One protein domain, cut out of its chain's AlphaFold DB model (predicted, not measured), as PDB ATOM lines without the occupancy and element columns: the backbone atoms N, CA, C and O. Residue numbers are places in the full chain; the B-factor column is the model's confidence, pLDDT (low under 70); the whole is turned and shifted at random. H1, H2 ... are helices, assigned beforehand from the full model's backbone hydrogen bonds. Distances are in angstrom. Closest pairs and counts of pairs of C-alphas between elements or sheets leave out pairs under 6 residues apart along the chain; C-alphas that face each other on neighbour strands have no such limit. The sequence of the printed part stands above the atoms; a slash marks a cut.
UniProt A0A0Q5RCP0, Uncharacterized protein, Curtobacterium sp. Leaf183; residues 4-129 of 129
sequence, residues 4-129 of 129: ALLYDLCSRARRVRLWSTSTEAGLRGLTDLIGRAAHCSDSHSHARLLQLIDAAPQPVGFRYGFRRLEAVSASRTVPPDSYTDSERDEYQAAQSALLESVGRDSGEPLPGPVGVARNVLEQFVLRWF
ATOM      1  N   ALA A   4       1.320 -25.396  -1.645       84.62
ATOM      2  CA  ALA A   4       1.167 -24.040  -2.168       84.62
ATOM      3  C   ALA A   4       2.174 -23.081  -1.518       84.62
ATOM      4  O   ALA A   4       2.812 -22.288  -2.211       84.62
ATOM      5  N   LEU A   5       2.361 -23.201  -0.200       87.88
ATOM      6  CA  LEU A   5       3.382 -22.460   0.536       87.88
ATOM      7  C   LEU A   5       4.798 -22.828   0.071       87.88
ATOM      8  O   LEU A   5       5.614 -21.937  -0.148       87.88
ATOM      9  N   LEU A   6       5.089 -24.120  -0.106       91.06
ATOM     10  CA  LEU A   6       6.394 -24.586  -0.582       91.06
ATOM     11  C   LEU A   6       6.742 -23.986  -1.949       91.06
ATOM     12  O   LEU A   6       7.822 -23.424  -2.114       91.06
ATOM     13  N   TYR A   7       5.832 -24.086  -2.921       89.25
ATOM     14  CA  TYR A   7       6.075 -23.568  -4.265       89.25
ATOM     15  C   TYR A   7       6.233 -22.046  -4.279       89.25
ATOM     16  O   TYR A   7       7.150 -21.553  -4.932       89.25
ATOM     17  N   ASP A   8       5.414 -21.306  -3.528       89.44
ATOM     18  CA  ASP A   8       5.543 -19.849  -3.449       89.44
ATOM     19  C   ASP A   8       6.866 -19.410  -2.796       89.44
ATOM     20  O   ASP A   8       7.569 -18.546  -3.330       89.44
ATOM     21  N   LEU A   9       7.267 -20.050  -1.692       91.75
ATOM     22  CA  LEU A   9       8.553 -19.765  -1.056       91.75
ATOM     23  C   LEU A   9       9.732 -20.099  -1.980       91.75
ATOM     24  O   LEU A   9      10.673 -19.312  -2.059       91.75
ATOM     25  N   CYS A  10       9.673 -21.207  -2.727       93.06
ATOM     26  CA  CYS A  10      10.681 -21.547  -3.737       93.06
ATOM     27  C   CYS A  10      10.752 -20.490  -4.853       93.06
ATOM     28  O   CYS A  10      11.845 -20.060  -5.225       93.06
ATOM     29  N   SER A  11       9.607 -20.009  -5.345       90.31
ATOM     30  CA  SER A  11       9.527 -18.932  -6.339       90.31
ATOM     31  C   SER A  11      10.159 -17.625  -5.848       90.31
ATOM     32  O   SER A  11      10.868 -16.945  -6.595       90.31
ATOM     33  N   ARG A  12       9.936 -17.262  -4.582       89.69
ATOM     34  CA  ARG A  12      10.516 -16.056  -3.969       89.69
ATOM     35  C   ARG A  12      12.001 -16.218  -3.665       89.69
ATOM     36  O   ARG A  12      12.784 -15.317  -3.962       89.69
ATOM     37  N   ALA A  13      12.411 -17.385  -3.179       91.75
ATOM     38  CA  ALA A  13      13.814 -17.720  -2.973       91.75
ATOM     39  C   ALA A  13      14.608 -17.698  -4.282       91.75
ATOM     40  O   ALA A  13      15.754 -17.253  -4.284       91.75
ATOM     41  N   ARG A  14      13.993 -18.070  -5.415       90.56
ATOM     42  CA  ARG A  14      14.609 -17.925  -6.741       90.56
ATOM     43  C   ARG A  14      14.946 -16.467  -7.050       90.56
ATOM     44  O   ARG A  14      16.035 -16.192  -7.545       90.56
ATOM     45  N   ARG A  15      14.047 -15.525  -6.730       86.69
ATOM     46  CA  ARG A  15      14.341 -14.089  -6.852       86.69
ATOM     47  C   ARG A  15      15.485 -13.694  -5.922       86.69
ATOM     48  O   ARG A  15      16.461 -13.139  -6.394       86.69
ATOM     49  N   VAL A  16      15.421 -14.023  -4.634       88.44
ATOM     50  CA  VAL A  16      16.497 -13.666  -3.686       88.44
ATOM     51  C   VAL A  16      17.860 -14.188  -4.151       88.44
ATOM     52  O   VAL A  16      18.831 -13.437  -4.171       88.44
ATOM     53  N   ARG A  17      17.922 -15.436  -4.623       87.62
ATOM     54  CA  ARG A  17      19.140 -16.046  -5.165       87.62
ATOM     55  C   ARG A  17      19.718 -15.266  -6.346       87.62
ATOM     56  O   ARG A  17      20.908 -14.976  -6.344       87.62
ATOM     57  N   LEU A  18      18.896 -14.902  -7.333       82.19
ATOM     58  CA  LEU A  18      19.360 -14.169  -8.521       82.19
ATOM     59  C   LEU A  18      19.962 -12.797  -8.185       82.19
ATOM     60  O   LEU A  18      20.838 -12.329  -8.905       82.19
ATOM     61  N   TRP A  19      19.500 -12.162  -7.106       71.38
ATOM     62  CA  TRP A  19      19.835 -10.774  -6.784       71.38
ATOM     63  C   TRP A  19      20.807 -10.612  -5.611       71.38
ATOM     64  O   TRP A  19      21.402  -9.546  -5.464       71.38
ATOM     65  N   SER A  20      20.939 -11.606  -4.730       68.50
ATOM     66  CA  SER A  20      21.585 -11.391  -3.426       68.50
ATOM     67  C   SER A  20      22.340 -12.591  -2.860       68.50
ATOM     68  O   SER A  20      22.957 -12.452  -1.807       68.50
ATOM     69  N   THR A  21      22.310 -13.772  -3.489       66.75
ATOM     70  CA  THR A  21      22.899 -14.971  -2.868       66.75
ATOM     71  C   THR A  21      23.513 -15.921  -3.893       66.75
ATOM     72  O   THR A  21      22.792 -16.595  -4.625       66.75
ATOM     73  N   SER A  22      24.845 -16.015  -3.918       69.50
ATOM     74  CA  SER A  22      25.595 -16.938  -4.787       69.50
ATOM     75  C   SER A  22      26.404 -17.997  -4.031       69.50
ATOM     76  O   SER A  22      26.979 -18.882  -4.661       69.50
ATOM     77  N   THR A  23      26.448 -17.924  -2.700       88.62
ATOM     78  CA  THR A  23      27.260 -18.804  -1.858       88.62
ATOM     79  C   THR A  23      26.446 -19.960  -1.284       88.62
ATOM     80  O   THR A  23      25.236 -19.853  -1.077       88.62
ATOM     81  N   GLU A  24      27.122 -21.072  -0.992       93.62
ATOM     82  CA  GLU A  24      26.491 -22.268  -0.423       93.62
ATOM     83  C   GLU A  24      25.841 -21.984   0.941       93.62
ATOM     84  O   GLU A  24      24.730 -22.439   1.202       93.62
ATOM     85  N   ALA A  25      26.478 -21.170   1.790       92.75
ATOM     86  CA  ALA A  25      25.934 -20.808   3.098       92.75
ATOM     87  C   ALA A  25      24.612 -20.033   2.980       92.75
ATOM     88  O   ALA A  25      23.635 -20.348   3.665       92.75
ATOM     89  N   GLY A  26      24.532 -19.073   2.057       93.00
ATOM     90  CA  GLY A  26      23.289 -18.355   1.797       93.00
ATOM     91  C   GLY A  26      22.217 -19.240   1.151       93.00
ATOM     92  O   GLY A  26      21.055 -19.203   1.559       93.00
ATOM     93  N   LEU A  27      22.593 -20.102   0.197       94.56
ATOM     94  CA  LEU A  27      21.688 -21.105  -0.380       94.56
ATOM     95  C   LEU A  27      21.115 -22.029   0.697       94.56
ATOM     96  O   LEU A  27      19.918 -22.332   0.686       94.56
ATOM     97  N   ARG A  28      21.946 -22.431   1.662       95.44
ATOM     98  CA  ARG A  28      21.516 -23.226   2.806       95.44
ATOM     99  C   ARG A  28      20.535 -22.465   3.686       95.44
ATOM    100  O   ARG A  28      19.490 -23.020   4.029       95.44
ATOM    101  N   GLY A  29      20.810 -21.187   3.948       94.75
ATOM    102  CA  GLY A  29      19.907 -20.276   4.651       94.75
ATOM    103  C   GLY A  29      18.509 -20.242   4.032       94.75
ATOM    104  O   GLY A  29      17.521 -20.388   4.757       94.75
ATOM    105  N   LEU A  30      18.417 -20.142   2.699       94.69
ATOM    106  CA  LEU A  30      17.142 -20.199   1.971       94.69
ATOM    107  C   LEU A  30      16.438 -21.545   2.164       94.69
ATOM    108  O   LEU A  30      15.272 -21.583   2.557       94.69
ATOM    109  N   THR A  31      17.126 -22.655   1.893       95.81
ATOM    110  CA  THR A  31      16.499 -23.982   1.936       95.81
ATOM    111  C   THR A  31      16.084 -24.408   3.337       95.81
ATOM    112  O   THR A  31      15.045 -25.046   3.480       95.81
ATOM    113  N   ASP A  32      16.844 -24.047   4.372       95.69
ATOM    114  CA  ASP A  32      16.512 -24.409   5.750       95.69
ATOM    115  C   ASP A  32      15.256 -23.658   6.215       95.69
ATOM    116  O   ASP A  32      14.350 -24.264   6.796       95.69
ATOM    117  N   LEU A  33      15.150 -22.366   5.878       96.00
ATOM    118  CA  LEU A  33      13.957 -21.565   6.155       96.00
ATOM    119  C   LEU A  33      12.727 -22.121   5.421       96.00
ATOM    120  O   LEU A  33      11.670 -22.269   6.032       96.00
ATOM    121  N   ILE A  34      12.860 -22.482   4.139       94.94
ATOM    122  CA  ILE A  34      11.776 -23.107   3.358       94.94
ATOM    123  C   ILE A  34      11.365 -24.443   3.977       94.94
ATOM    124  O   ILE A  34      10.177 -24.677   4.203       94.94
ATOM    125  N   GLY A  35      12.341 -25.302   4.277       95.00
ATOM    126  CA  GLY A  35      12.117 -26.616   4.872       95.00
ATOM    127  C   GLY A  35      11.333 -26.523   6.178       95.00
ATOM    128  O   GLY A  35      10.363 -27.261   6.380       95.00
ATOM    129  N   ARG A  36      11.704 -25.560   7.030       94.50
ATOM    130  CA  ARG A  36      11.044 -25.326   8.315       94.50
ATOM    131  C   ARG A  36       9.654 -24.712   8.154       94.50
ATOM    132  O   ARG A  36       8.716 -25.217   8.765       94.50
ATOM    133  N   ALA A  37       9.506 -23.692   7.310       93.12
ATOM    134  CA  ALA A  37       8.237 -22.993   7.102       93.12
ATOM    135  C   ALA A  37       7.170 -23.864   6.414       93.12
ATOM    136  O   ALA A  37       5.995 -23.800   6.771       93.12
ATOM    137  N   ALA A  38       7.560 -24.697   5.444       92.00
ATOM    138  CA  ALA A  38       6.647 -25.595   4.730       92.00
ATOM    139  C   ALA A  38       6.450 -26.959   5.425       92.00
ATOM    140  O   ALA A  38       5.650 -27.782   4.959       92.00
ATOM    141  N   HIS A  39       7.154 -27.193   6.540       91.44
ATOM    142  CA  HIS A  39       7.216 -28.473   7.248       91.44
ATOM    143  C   HIS A  39       7.608 -29.636   6.319       91.44
ATOM    144  O   HIS A  39       6.899 -30.641   6.234       91.44
ATOM    145  N   CYS A  40       8.712 -29.473   5.584       90.75
ATOM    146  CA  CYS A  40       9.221 -30.467   4.636       90.75
ATOM    147  C   CYS A  40      10.699 -30.839   4.834       90.75
ATOM    148  O   CYS A  40      11.242 -31.571   4.011       90.75
ATOM    149  N   SER A  41      11.338 -30.408   5.928       87.38
ATOM    150  CA  SER A  41      12.746 -30.724   6.232       87.38
ATOM    151  C   SER A  41      13.074 -32.223   6.206       87.38
ATOM    152  O   SER A  41      14.164 -32.592   5.782       87.38
ATOM    153  N   ASP A  42      12.135 -33.087   6.603       85.25
ATOM    154  CA  ASP A  42      12.348 -34.543   6.629       85.25
ATOM    155  C   ASP A  42      12.134 -35.211   5.262       85.25
ATOM    156  O   ASP A  42      12.652 -36.295   5.000       85.25
ATOM    157  N   SER A  43      11.353 -34.580   4.379       87.44
ATOM    158  CA  SER A  43      10.970 -35.142   3.077       87.44
ATOM    159  C   SER A  43      11.754 -34.552   1.906       87.44
ATOM    160  O   SER A  43      11.831 -35.170   0.845       87.44
ATOM    161  N   HIS A  44      12.340 -33.368   2.082       91.06
ATOM    162  CA  HIS A  44      13.081 -32.659   1.052       91.06
ATOM    163  C   HIS A  44      14.491 -32.351   1.539       91.06
ATOM    164  O   HIS A  44      14.705 -31.519   2.417       91.06
ATOM    165  N   SER A  45      15.476 -32.996   0.912       94.75
ATOM    166  CA  SER A  45      16.872 -32.639   1.132       94.75
ATOM    167  C   SER A  45      17.164 -31.234   0.603       94.75
ATOM    168  O   SER A  45      16.481 -30.725  -0.290       94.75
ATOM    169  N   HIS A  46      18.244 -30.636   1.095       94.50
ATOM    170  CA  HIS A  46      18.755 -29.365   0.587       94.50
ATOM    171  C   HIS A  46      18.897 -29.351  -0.947       94.50
ATOM    172  O   HIS A  46      18.355 -28.470  -1.607       94.50
ATOM    173  N   ALA A  47      19.530 -30.378  -1.527       94.56
ATOM    174  CA  ALA A  47      19.681 -30.499  -2.978       94.56
ATOM    175  C   ALA A  47      18.327 -30.549  -3.704       94.56
ATOM    176  O   ALA A  47      18.171 -29.975  -4.783       94.56
ATOM    177  N   ARG A  48      17.323 -31.202  -3.105       95.19
ATOM    178  CA  ARG A  48      15.975 -31.253  -3.670       95.19
ATOM    179  C   ARG A  48      15.286 -29.890  -3.614       95.19
ATOM    180  O   ARG A  48      14.657 -29.501  -4.594       95.19
ATOM    181  N   LEU A  49      15.412 -29.164  -2.505       95.06
ATOM    182  CA  LEU A  49      14.875 -27.807  -2.375       95.06
ATOM    183  C   LEU A  49      15.562 -26.837  -3.339       95.06
ATOM    184  O   LEU A  49      14.876 -26.039  -3.963       95.06
ATOM    185  N   LEU A  50      16.876 -26.954  -3.548       94.38
ATOM    186  CA  LEU A  50      17.585 -26.167  -4.559       94.38
ATOM    187  C   LEU A  50      17.052 -26.409  -5.970       94.38
ATOM    188  O   LEU A  50      16.755 -25.453  -6.680       94.38
ATOM    189  N   GLN A  51      16.856 -27.672  -6.357       93.75
ATOM    190  CA  GLN A  51      16.244 -27.998  -7.649       93.75
ATOM    191  C   GLN A  51      14.844 -27.396  -7.787       93.75
ATOM    192  O   GLN A  51      14.479 -26.926  -8.863       93.75
ATOM    193  N   LEU A  52      14.052 -27.408  -6.709       94.00
ATOM    194  CA  LEU A  52      12.729 -26.789  -6.703       94.00
ATOM    195  C   LEU A  52      12.808 -25.269  -6.837       94.00
ATOM    196  O   LEU A  52      12.033 -24.714  -7.602       94.00
ATOM    197  N   ILE A  53      13.747 -24.610  -6.157       93.19
ATOM    198  CA  ILE A  53      13.996 -23.171  -6.302       93.19
ATOM    199  C   ILE A  53      14.361 -22.839  -7.754       93.19
ATOM    200  O   ILE A  53      13.802 -21.909  -8.329       93.19
ATOM    201  N   ASP A  54      15.248 -23.617  -8.374       90.31
ATOM    202  CA  ASP A  54      15.674 -23.391  -9.759       90.31
ATOM    203  C   ASP A  54      14.548 -23.613 -10.772       90.31
ATOM    204  O   ASP A  54      14.405 -22.855 -11.738       90.31
ATOM    205  N   ALA A  55      13.717 -24.626 -10.530       89.00
ATOM    206  CA  ALA A  55      12.571 -24.944 -11.370       89.00
ATOM    207  C   ALA A  55      11.352 -24.044 -11.103       89.00
ATOM    208  O   ALA A  55      10.439 -24.005 -11.930       89.00
ATOM    209  N   ALA A  56      11.307 -23.334  -9.971       86.38
ATOM    210  CA  ALA A  56      10.124 -22.598  -9.551       86.38
ATOM    211  C   ALA A  56       9.795 -21.470 -10.540       86.38
ATOM    212  O   ALA A  56      10.684 -20.690 -10.905       86.38
ATOM    213  N   PRO A  57       8.530 -21.332 -10.976       77.75
ATOM    214  CA  PRO A  57       8.114 -20.193 -11.787       77.75
ATOM    215  C   PRO A  57       8.248 -18.888 -10.990       77.75
ATOM    216  O   PRO A  57       8.449 -18.898  -9.777       77.75
ATOM    217  N   GLN A  58       8.125 -17.740 -11.656       71.06
ATOM    218  CA  GLN A  58       8.046 -16.459 -10.945       71.06
ATOM    219  C   GLN A  58       6.822 -16.455 -10.005       71.06
ATOM    220  O   GLN A  58       5.779 -16.990 -10.389       71.06
ATOM    221  N   PRO A  59       6.922 -15.876  -8.793       68.31
ATOM    222  CA  PRO A  59       5.845 -15.925  -7.812       68.31
ATOM    223  C   PRO A  59       4.591 -15.224  -8.342       68.31
ATOM    224  O   PRO A  59       4.654 -14.117  -8.886       68.31
ATOM    225  N   VAL A  60       3.439 -15.878  -8.180       57.12
ATOM    226  CA  VAL A  60       2.137 -15.391  -8.650       57.12
ATOM    227  C   VAL A  60       1.320 -14.931  -7.448       57.12
ATOM    228  O   VAL A  60       0.480 -15.666  -6.952       57.12
ATOM    229  N   GLY A  61       1.589 -13.715  -6.964       57.06
ATOM    230  CA  GLY A  61       0.694 -12.944  -6.086       57.06
ATOM    231  C   GLY A  61       0.083 -13.677  -4.882       57.06
ATOM    232  O   GLY A  61      -1.031 -13.329  -4.481       57.06
ATOM    233  N   PHE A  62       0.752 -14.695  -4.325       65.31
ATOM    234  CA  PHE A  62       0.204 -15.486  -3.228       65.31
ATOM    235  C   PHE A  62       0.119 -14.623  -1.965       65.31
ATOM    236  O   PHE A  62       1.129 -14.216  -1.382       65.31
ATOM    237  N   ARG A  63      -1.114 -14.311  -1.556       67.19
ATOM    238  CA  ARG A  63      -1.392 -13.459  -0.398       67.19
ATOM    239  C   ARG A  63      -1.317 -14.275   0.889       67.19
ATOM    240  O   ARG A  63      -2.083 -15.215   1.093       67.19
ATOM    241  N   TYR A  64      -0.432 -13.863   1.788       70.81
ATOM    242  CA  TYR A  64      -0.316 -14.445   3.118       70.81
ATOM    243  C   TYR A  64      -1.252 -13.719   4.085       70.81
ATOM    244  O   TYR A  64      -1.192 -12.500   4.225       70.81
ATOM    245  N   GLY A  65      -2.092 -14.464   4.806       73.81
ATOM    246  CA  GLY A  65      -2.779 -13.915   5.976       73.81
ATOM    247  C   GLY A  65      -1.793 -13.642   7.118       73.81
ATOM    248  O   GLY A  65      -0.768 -14.316   7.218       73.81
ATOM    249  N   PHE A  66      -2.129 -12.713   8.020       77.12
ATOM    250  CA  PHE A  66      -1.279 -12.307   9.152       77.12
ATOM    251  C   PHE A  66      -0.696 -13.494   9.937       77.12
ATOM    252  O   PHE A  66       0.514 -13.590  10.105       77.12
ATOM    253  N   ARG A  67      -1.539 -14.467  10.317       79.88
ATOM    254  CA  ARG A  67      -1.098 -15.676  11.042       79.88
ATOM    255  C   ARG A  67      -0.065 -16.500  10.270       79.88
ATOM    256  O   ARG A  67       0.801 -17.127  10.868       79.88
ATOM    257  N   ARG A  68      -0.166 -16.528   8.939       83.56
ATOM    258  CA  ARG A  68       0.767 -17.270   8.083       83.56
ATOM    259  C   ARG A  68       2.086 -16.512   7.928       83.56
ATOM    260  O   ARG A  68       3.130 -17.146   7.972       83.56
ATOM    261  N   LEU A  69       2.046 -15.182   7.809       84.56
ATOM    262  CA  LEU A  69       3.254 -14.344   7.843       84.56
ATOM    263  C   LEU A  69       4.010 -14.510   9.162       84.56
ATOM    264  O   LEU A  69       5.222 -14.699   9.154       84.56
ATOM    265  N   GLU A  70       3.291 -14.488  10.282       85.88
ATOM    266  CA  GLU A  70       3.860 -14.688  11.612       85.88
ATOM    267  C   GLU A  70       4.525 -16.067  11.735       85.88
ATOM    268  O   GLU A  70       5.682 -16.156  12.146       85.88
ATOM    269  N   ALA A  71       3.850 -17.130  11.283       87.81
ATOM    270  CA  ALA A  71       4.405 -18.483  11.283       87.81
ATOM    271  C   ALA A  71       5.679 -18.610  10.425       87.81
ATOM    272  O   ALA A  71       6.666 -19.207  10.860       87.81
ATOM    273  N   VAL A  72       5.692 -18.023   9.223       89.94
ATOM    274  CA  VAL A  72       6.873 -18.030   8.342       89.94
ATOM    275  C   VAL A  72       8.016 -17.215   8.955       89.94
ATOM    276  O   VAL A  72       9.155 -17.675   8.967       89.94
ATOM    277  N   SER A  73       7.724 -16.050   9.536       88.69
ATOM    278  CA  SER A  73       8.714 -15.212  10.230       88.69
ATOM    279  C   SER A  73       9.357 -15.932  11.421       88.69
ATOM    280  O   SER A  73      10.574 -15.880  11.606       88.69
ATOM    281  N   ALA A  74       8.562 -16.687  12.182       92.62
ATOM    282  CA  ALA A  74       9.036 -17.514  13.290       92.62
ATOM    283  C   ALA A  74       9.818 -18.771  12.850       92.62
ATOM    284  O   ALA A  74      10.405 -19.450  13.692       92.62
ATOM    285  N   SER A  75       9.861 -19.092  11.552       94.62
ATOM    286  CA  SER A  75      10.505 -20.306  11.023       94.62
ATOM    287  C   SER A  75      12.009 -20.167  10.763       94.62
ATOM    288  O   SER A  75      12.599 -21.058  10.155       94.62
ATOM    289  N   ARG A  76      12.651 -19.083  11.217       91.62
ATOM    290  CA  ARG A  76      14.111 -18.914  11.124       91.62
ATOM    291  C   ARG A  76      14.855 -20.082  11.768       91.62
ATOM    292  O   ARG A  76      14.400 -20.680  12.746       91.62
ATOM    293  N   THR A  77      16.026 -20.377  11.224       92.31
ATOM    294  CA  THR A  77      16.925 -21.422  11.726       92.31
ATOM    295  C   THR A  77      18.282 -20.831  12.069       92.31
ATOM    296  O   THR A  77      18.635 -19.743  11.618       92.31
ATOM    297  N   VAL A  78      19.026 -21.536  12.917       92.00
ATOM    298  CA  VAL A  78      20.373 -21.132  13.326       92.00
ATOM    299  C   VAL A  78      21.374 -21.711  12.321       92.00
ATOM    300  O   VAL A  78      21.217 -22.878  11.949       92.00
ATOM    301  N   PRO A  79      22.377 -20.937  11.867       91.25
ATOM    302  CA  PRO A  79      23.431 -21.472  11.014       91.25
ATOM    303  C   PRO A  79      24.237 -22.563  11.745       91.25
ATOM    304  O   PRO A  79      24.378 -22.495  12.966       91.25
ATOM    305  N   PRO A  80      24.802 -23.548  11.027       91.62
ATOM    306  CA  PRO A  80      25.684 -24.555  11.617       91.62
ATOM    307  C   PRO A  80      26.891 -23.946  12.348       91.62
ATOM    308  O   PRO A  80      27.517 -23.008  11.853       91.62
ATOM    309  N   ASP A  81      27.287 -24.538  13.479       92.56
ATOM    310  CA  ASP A  81      28.445 -24.072  14.267       92.56
ATOM    311  C   ASP A  81      29.767 -24.141  13.488       92.56
ATOM    312  O   ASP A  81      30.688 -23.364  13.740       92.56
ATOM    313  N   SER A  82      29.841 -25.048  12.508       94.75
ATOM    314  CA  SER A  82      30.995 -25.237  11.628       94.75
ATOM    315  C   SER A  82      31.229 -24.087  10.648       94.75
ATOM    316  O   SER A  82      32.273 -24.067  10.003       94.75
ATOM    317  N   TYR A  83      30.269 -23.176  10.485       94.44
ATOM    318  CA  TYR A  83      30.415 -22.033   9.588       94.44
ATOM    319  C   TYR A  83      31.377 -21.000  10.173       94.44
ATOM    320  O   TYR A  83      31.483 -20.820  11.384       94.44
ATOM    321  N   THR A  84      32.087 -20.309   9.298       96.06
ATOM    322  CA  THR A  84      32.806 -19.076   9.617       96.06
ATOM    323  C   THR A  84      31.820 -17.934   9.862       96.06
ATOM    324  O   THR A  84      30.635 -18.036   9.543       96.06
ATOM    325  N   ASP A  85      32.294 -16.815  10.408       95.31
ATOM    326  CA  ASP A  85      31.424 -15.658  10.655       95.31
ATOM    327  C   ASP A  85      30.843 -15.086   9.353       95.31
ATOM    328  O   ASP A  85      29.652 -14.803   9.296       95.31
ATOM    329  N   SER A  86      31.631 -15.054   8.271       93.81
ATOM    330  CA  SER A  86      31.145 -14.646   6.942       93.81
ATOM    331  C   SER A  86      30.025 -15.558   6.434       93.81
ATOM    332  O   SER A  86      29.005 -15.086   5.944       93.81
ATOM    333  N   GLU A  87      30.179 -16.877   6.576       95.31
ATOM    334  CA  GLU A  87      29.152 -17.841   6.163       95.31
ATOM    335  C   GLU A  87      27.890 -17.737   7.032       95.31
ATOM    336  O   GLU A  87      26.772 -17.869   6.529       95.31
ATOM    337  N   ARG A  88      28.042 -17.466   8.336       95.19
ATOM    338  CA  ARG A  88      26.911 -17.196   9.237       95.19
ATOM    339  C   ARG A  88      26.152 -15.938   8.819       95.19
ATOM    340  O   ARG A  88      24.920 -15.969   8.796       95.19
ATOM    341  N   ASP A  89      26.863 -14.873   8.465       93.94
ATOM    342  CA  ASP A  89      26.264 -13.620   8.006       93.94
ATOM    343  C   ASP A  89      25.508 -13.821   6.689       93.94
ATOM    344  O   ASP A  89      24.353 -13.414   6.569       93.94
ATOM    345  N   GLU A  90      26.099 -14.527   5.724       93.56
ATOM    346  CA  GLU A  90      25.453 -14.858   4.448       93.56
ATOM    347  C   GLU A  90      24.200 -15.723   4.635       93.56
ATOM    348  O   GLU A  90      23.164 -15.470   4.014       93.56
ATOM    349  N   TYR A  91      24.264 -16.715   5.525       95.31
ATOM    350  CA  TYR A  91      23.126 -17.556   5.888       95.31
ATOM    351  C   TYR A  91      21.966 -16.721   6.450       95.31
ATOM    352  O   TYR A  91      20.819 -16.848   6.009       95.31
ATOM    353  N   GLN A  92      22.252 -15.837   7.409       94.69
ATOM    354  CA  GLN A  92      21.246 -14.982   8.045       94.69
ATOM    355  C   GLN A  92      20.708 -13.906   7.096       94.69
ATOM    356  O   GLN A  92      19.506 -13.607   7.111       94.69
ATOM    357  N   ALA A  93      21.570 -13.343   6.247       93.56
ATOM    358  CA  ALA A  93      21.190 -12.384   5.219       93.56
ATOM    359  C   ALA A  93      20.218 -13.017   4.220       93.56
ATOM    360  O   ALA A  93      19.180 -12.427   3.921       93.56
ATOM    361  N   ALA A  94      20.483 -14.250   3.782       93.88
ATOM    362  CA  ALA A  94      19.596 -14.983   2.888       93.88
ATOM    363  C   ALA A  94      18.213 -15.240   3.514       93.88
ATOM    364  O   ALA A  94      17.186 -15.010   2.867       93.88
ATOM    365  N   GLN A  95      18.155 -15.635   4.793       94.75
ATOM    366  CA  GLN A  95      16.877 -15.783   5.504       94.75
ATOM    367  C   GLN A  95      16.119 -14.465   5.622       94.75
ATOM    368  O   GLN A  95      14.908 -14.414   5.404       94.75
ATOM    369  N   SER A  96      16.829 -13.388   5.950       93.88
ATOM    370  CA  SER A  96      16.239 -12.059   6.090       93.88
ATOM    371  C   SER A  96      15.688 -11.552   4.760       93.88
ATOM    372  O   SER A  96      14.553 -11.079   4.721       93.88
ATOM    373  N   ALA A  97      16.425 -11.737   3.665       91.81
ATOM    374  CA  ALA A  97      15.994 -11.361   2.325       91.81
ATOM    375  C   ALA A  97      14.765 -12.163   1.861       91.81
ATOM    376  O   ALA A  97      13.839 -11.592   1.280       91.81
ATOM    377  N   LEU A  98      14.699 -13.468   2.159       91.81
ATOM    378  CA  LEU A  98      13.509 -14.271   1.859       91.81
ATOM    379  C   LEU A  98      12.295 -13.795   2.662       91.81
ATOM    380  O   LEU A  98      11.220 -13.616   2.090       91.81
ATOM    381  N   LEU A  99      12.455 -13.513   3.953       91.06
ATOM    382  CA  LEU A  99      11.366 -12.984   4.779       91.06
ATOM    383  C   LEU A  99      10.912 -11.594   4.338       91.06
ATOM    384  O   LEU A  99       9.713 -11.333   4.310       91.06
ATOM    385  N   GLU A 100      11.834 -10.719   3.937       88.12
ATOM    386  CA  GLU A 100      11.487  -9.416   3.372       88.12
ATOM    387  C   GLU A 100      10.702  -9.581   2.067       88.12
ATOM    388  O   GLU A 100       9.669  -8.939   1.879       88.12
ATOM    389  N   SER A 101      11.126 -10.500   1.192       85.88
ATOM    390  CA  SER A 101      10.383 -10.817  -0.031       85.88
ATOM    391  C   SER A 101       8.971 -11.329   0.267       85.88
ATOM    392  O   SER A 101       8.052 -11.064  -0.503       85.88
ATOM    393  N   VAL A 102       8.784 -12.009   1.405       85.81
ATOM    394  CA  VAL A 102       7.473 -12.473   1.856       85.81
ATOM    395  C   VAL A 102       6.627 -11.345   2.440       85.81
ATOM    396  O   VAL A 102       5.430 -11.271   2.162       85.81
ATOM    397  N   GLY A 103       7.250 -10.450   3.205       74.25
ATOM    398  CA  GLY A 103       6.611  -9.293   3.820       74.25
ATOM    399  C   GLY A 103       6.233  -8.188   2.832       74.25
ATOM    400  O   GLY A 103       5.275  -7.475   3.089       74.25
ATOM    401  N   ARG A 104       6.907  -8.057   1.681       70.56
ATOM    402  CA  ARG A 104       6.578  -7.032   0.664       70.56
ATOM    403  C   ARG A 104       5.167  -7.161   0.079       70.56
ATOM    404  O   ARG A 104       4.610  -6.160  -0.364       70.56
ATOM    405  N   ASP A 105       4.558  -8.339   0.163       62.47
ATOM    406  CA  ASP A 105       3.163  -8.558  -0.237       62.47
ATOM    407  C   ASP A 105       2.140  -8.105   0.821       62.47
ATOM    408  O   ASP A 105       0.934  -8.284   0.640       62.47
ATOM    409  N   SER A 106       2.592  -7.483   1.919       45.78
ATOM    410  CA  SER A 106       1.721  -6.843   2.912       45.78
ATOM    411  C   SER A 106       1.147  -5.496   2.455       45.78
ATOM    412  O   SER A 106       0.350  -4.902   3.178       45.78
ATOM    413  N   GLY A 107       1.526  -4.996   1.277       44.06
ATOM    414  CA  GLY A 107       0.743  -3.983   0.577       44.06
ATOM    415  C   GLY A 107      -0.279  -4.701  -0.288       44.06
ATOM    416  O   GLY A 107       0.120  -5.455  -1.172       44.06
ATOM    417  N   GLU A 108      -1.580  -4.508  -0.050       39.84
ATOM    418  CA  GLU A 108      -2.612  -5.027  -0.953       39.84
ATOM    419  C   GLU A 108      -2.195  -4.751  -2.409       39.84
ATOM    420  O   GLU A 108      -2.015  -3.582  -2.764       39.84
ATOM    421  N   PRO A 109      -2.022  -5.763  -3.289       46.69
ATOM    422  CA  PRO A 109      -1.918  -5.473  -4.706       46.69
ATOM    423  C   PRO A 109      -3.165  -4.688  -5.078       46.69
ATOM    424  O   PRO A 109      -4.269  -5.150  -4.770       46.69
ATOM    425  N   LEU A 110      -2.962  -3.508  -5.680       46.16
ATOM    426  CA  LEU A 110      -4.035  -2.668  -6.200       46.16
ATOM    427  C   LEU A 110      -5.011  -3.590  -6.940       46.16
ATOM    428  O   LEU A 110      -4.607  -4.201  -7.939       46.16
ATOM    429  N   PRO A 111      -6.238  -3.783  -6.429       42.28
ATOM    430  CA  PRO A 111      -7.168  -4.699  -7.055       42.28
ATOM    431  C   PRO A 111      -7.437  -4.232  -8.487       42.28
ATOM    432  O   PRO A 111      -7.629  -3.045  -8.747       42.28
ATOM    433  N   GLY A 112      -7.435  -5.181  -9.425       55.91
ATOM    434  CA  GLY A 112      -7.771  -4.930 -10.823       55.91
ATOM    435  C   GLY A 112      -6.585  -4.960 -11.800       55.91
ATOM    436  O   GLY A 112      -5.501  -5.454 -11.480       55.91
ATOM    437  N   PRO A 113      -6.789  -4.470 -13.033       56.50
ATOM    438  CA  PRO A 113      -5.870  -4.664 -14.160       56.50
ATOM    439  C   PRO A 113      -4.477  -4.052 -13.949       56.50
ATOM    440  O   PRO A 113      -3.517  -4.491 -14.575       56.50
ATOM    441  N   VAL A 114      -4.338  -3.087 -13.035       58.16
ATOM    442  CA  VAL A 114      -3.064  -2.418 -12.721       58.16
ATOM    443  C   VAL A 114      -2.096  -3.349 -11.984       58.16
ATOM    444  O   VAL A 114      -0.911  -3.388 -12.315       58.16
ATOM    445  N   GLY A 115      -2.588  -4.148 -11.030       55.69
ATOM    446  CA  GLY A 115      -1.767  -5.148 -10.341       55.69
ATOM    447  C   GLY A 115      -1.286  -6.249 -11.290       55.69
ATOM    448  O   GLY A 115      -0.131  -6.668 -11.226       55.69
ATOM    449  N   VAL A 116      -2.145  -6.652 -12.234       58.06
ATOM    450  CA  VAL A 116      -1.798  -7.612 -13.292       58.06
ATOM    451  C   VAL A 116      -0.741  -7.024 -14.228       58.06
ATOM    452  O   VAL A 116       0.271  -7.671 -14.479       58.06
ATOM    453  N   ALA A 117      -0.928  -5.786 -14.691       60.66
ATOM    454  CA  ALA A 117       0.006  -5.117 -15.593       60.66
ATOM    455  C   ALA A 117       1.394  -4.940 -14.967       60.66
ATOM    456  O   ALA A 117       2.386  -5.229 -15.629       60.66
ATOM    457  N   ARG A 118       1.479  -4.542 -13.690       61.81
ATOM    458  CA  ARG A 118       2.757  -4.440 -12.971       61.81
ATOM    459  C   ARG A 118       3.455  -5.795 -12.859       61.81
ATOM    460  O   ARG A 118       4.645  -5.873 -13.135       61.81
ATOM    461  N   ASN A 119       2.721  -6.852 -12.509       58.16
ATOM    462  CA  ASN A 119       3.294  -8.193 -12.392       58.16
ATOM    463  C   ASN A 119       3.809  -8.700 -13.755       58.16
ATOM    464  O   ASN A 119       4.908  -9.238 -13.843       58.16
ATOM    465  N   VAL A 120       3.072  -8.444 -14.841       61.84
ATOM    466  CA  VAL A 120       3.510  -8.757 -16.214       61.84
ATOM    467  C   VAL A 120       4.739  -7.935 -16.625       61.84
ATOM    468  O   VAL A 120       5.648  -8.479 -17.245       61.84
ATOM    469  N   LEU A 121       4.807  -6.652 -16.262       63.84
ATOM    470  CA  LEU A 121       5.951  -5.778 -16.555       63.84
ATOM    471  C   LEU A 121       7.211  -6.197 -15.792       63.84
ATOM    472  O   LEU A 121       8.274  -6.312 -16.395       63.84
ATOM    473  N   GLU A 122       7.090  -6.487 -14.494       59.56
ATOM    474  CA  GLU A 122       8.186  -7.039 -13.689       59.56
ATOM    475  C   GLU A 122       8.666  -8.381 -14.271       59.56
ATOM    476  O   GLU A 122       9.868  -8.633 -14.336       59.56
ATOM    477  N   GLN A 123       7.751  -9.214 -14.786       57.97
ATOM    478  CA  GLN A 123       8.108 -10.450 -15.489       57.97
ATOM    479  C   GLN A 123       8.804 -10.215 -16.836       57.97
ATOM    480  O   GLN A 123       9.693 -10.985 -17.196       57.97
ATOM    481  N   PHE A 124       8.430  -9.171 -17.576       62.66
ATOM    482  CA  PHE A 124       9.061  -8.823 -18.850       62.66
ATOM    483  C   PHE A 124      10.485  -8.297 -18.661       62.66
ATOM    484  O   PHE A 124      11.389  -8.713 -19.384       62.66
ATOM    485  N   VAL A 125      10.698  -7.433 -17.665       58.25
ATOM    486  CA  VAL A 125      12.015  -6.853 -17.364       58.25
ATOM    487  C   VAL A 125      13.004  -7.934 -16.921       58.25
ATOM    488  O   VAL A 125      14.103  -7.996 -17.458       58.25
ATOM    489  N   LEU A 126      12.591  -8.846 -16.034       52.12
ATOM    490  CA  LEU A 126      13.435  -9.941 -15.525       52.12
ATOM    491  C   LEU A 126      13.724 -11.060 -16.537       52.12
ATOM    492  O   LEU A 126      14.521 -11.951 -16.258       52.12
ATOM    493  N   ARG A 127      13.011 -11.103 -17.667       53.16
ATOM    494  CA  ARG A 127      13.256 -12.093 -18.726       53.16
ATOM    495  C   ARG A 127      14.257 -11.592 -19.768       53.16
ATOM    496  O   ARG A 127      14.810 -12.410 -20.498       53.16
ATOM    497  N   TRP A 128      14.443 -10.277 -19.864       51.81
ATOM    498  CA  TRP A 128      15.283  -9.636 -20.879       51.81
ATOM    499  C   TRP A 128      16.621  -9.113 -20.339       51.81
ATOM    500  O   TRP A 128      17.523  -8.868 -21.140       51.81
ATOM    501  N   PHE A 129      16.740  -8.966 -19.018       42.44
ATOM    502  CA  PHE A 129      17.953  -8.612 -18.280       42.44
ATOM    503  C   PHE A 129      18.278  -9.705 -17.267       42.44
ATOM    504  O   PHE A 129      19.482  -9.996 -17.108       42.44
TER     505      PHE A 129
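Overview. This is residues 4 to 129 of the 129 residues of an uncharacterized protein of Curtobacterium sp. Leaf183 (UniProt A0A0Q5RCP0). The helical hairpin of H1 and H2 makes the middle of a core, with long H5 packed across one side and short H3 across the other; H4 packs on H5, and H6 touches no helix. The printed part has 126 residues with six named helices, H1 to H6 along the chain: all helix, compact, radius of gyration of the C-alphas 14.8 A, spans 49 by 35 by 26 A.

Arrangement. Start at H5, residues 85 to 106: it touches H2, residues 24 to 37, at a steep tilt of 46 degrees, closest C-alphas Tyr 91 and Gly 26, 4.2 A. H5 residues 94 to 102 alone touch H1, residues 4 to 20, closest C-alphas Leu 98 and Ala 13, 5.9 A. H3, residues 46 to 55, touches H1, about perpendicular at 83 degrees, closest C-alphas Ile 53 and Cys 10, 4.5 A. H4, residues 66 to 73, forms a hairpin with H5, closest C-alphas Ser 73 and Leu 99, 6.5 A. O i to N i+4 pairs are within hydrogen-bond range throughout H1, H2, H3, H4 and H6, residues 113 to 128; in H5, 16 of 18.

Along the chain. Find C-alpha 85 at (31.424, -15.658, 10.655); H5 runs 31.9 A from there. H6 ends at C-alpha 128, (15.283, -9.636, -20.879).

Size, cuts and confidence. The printed part has no cut; the H4 to H5 link is long. Look for pLDDT under 70 at residues 20 to 22, 59 to 63 and 105 to 129.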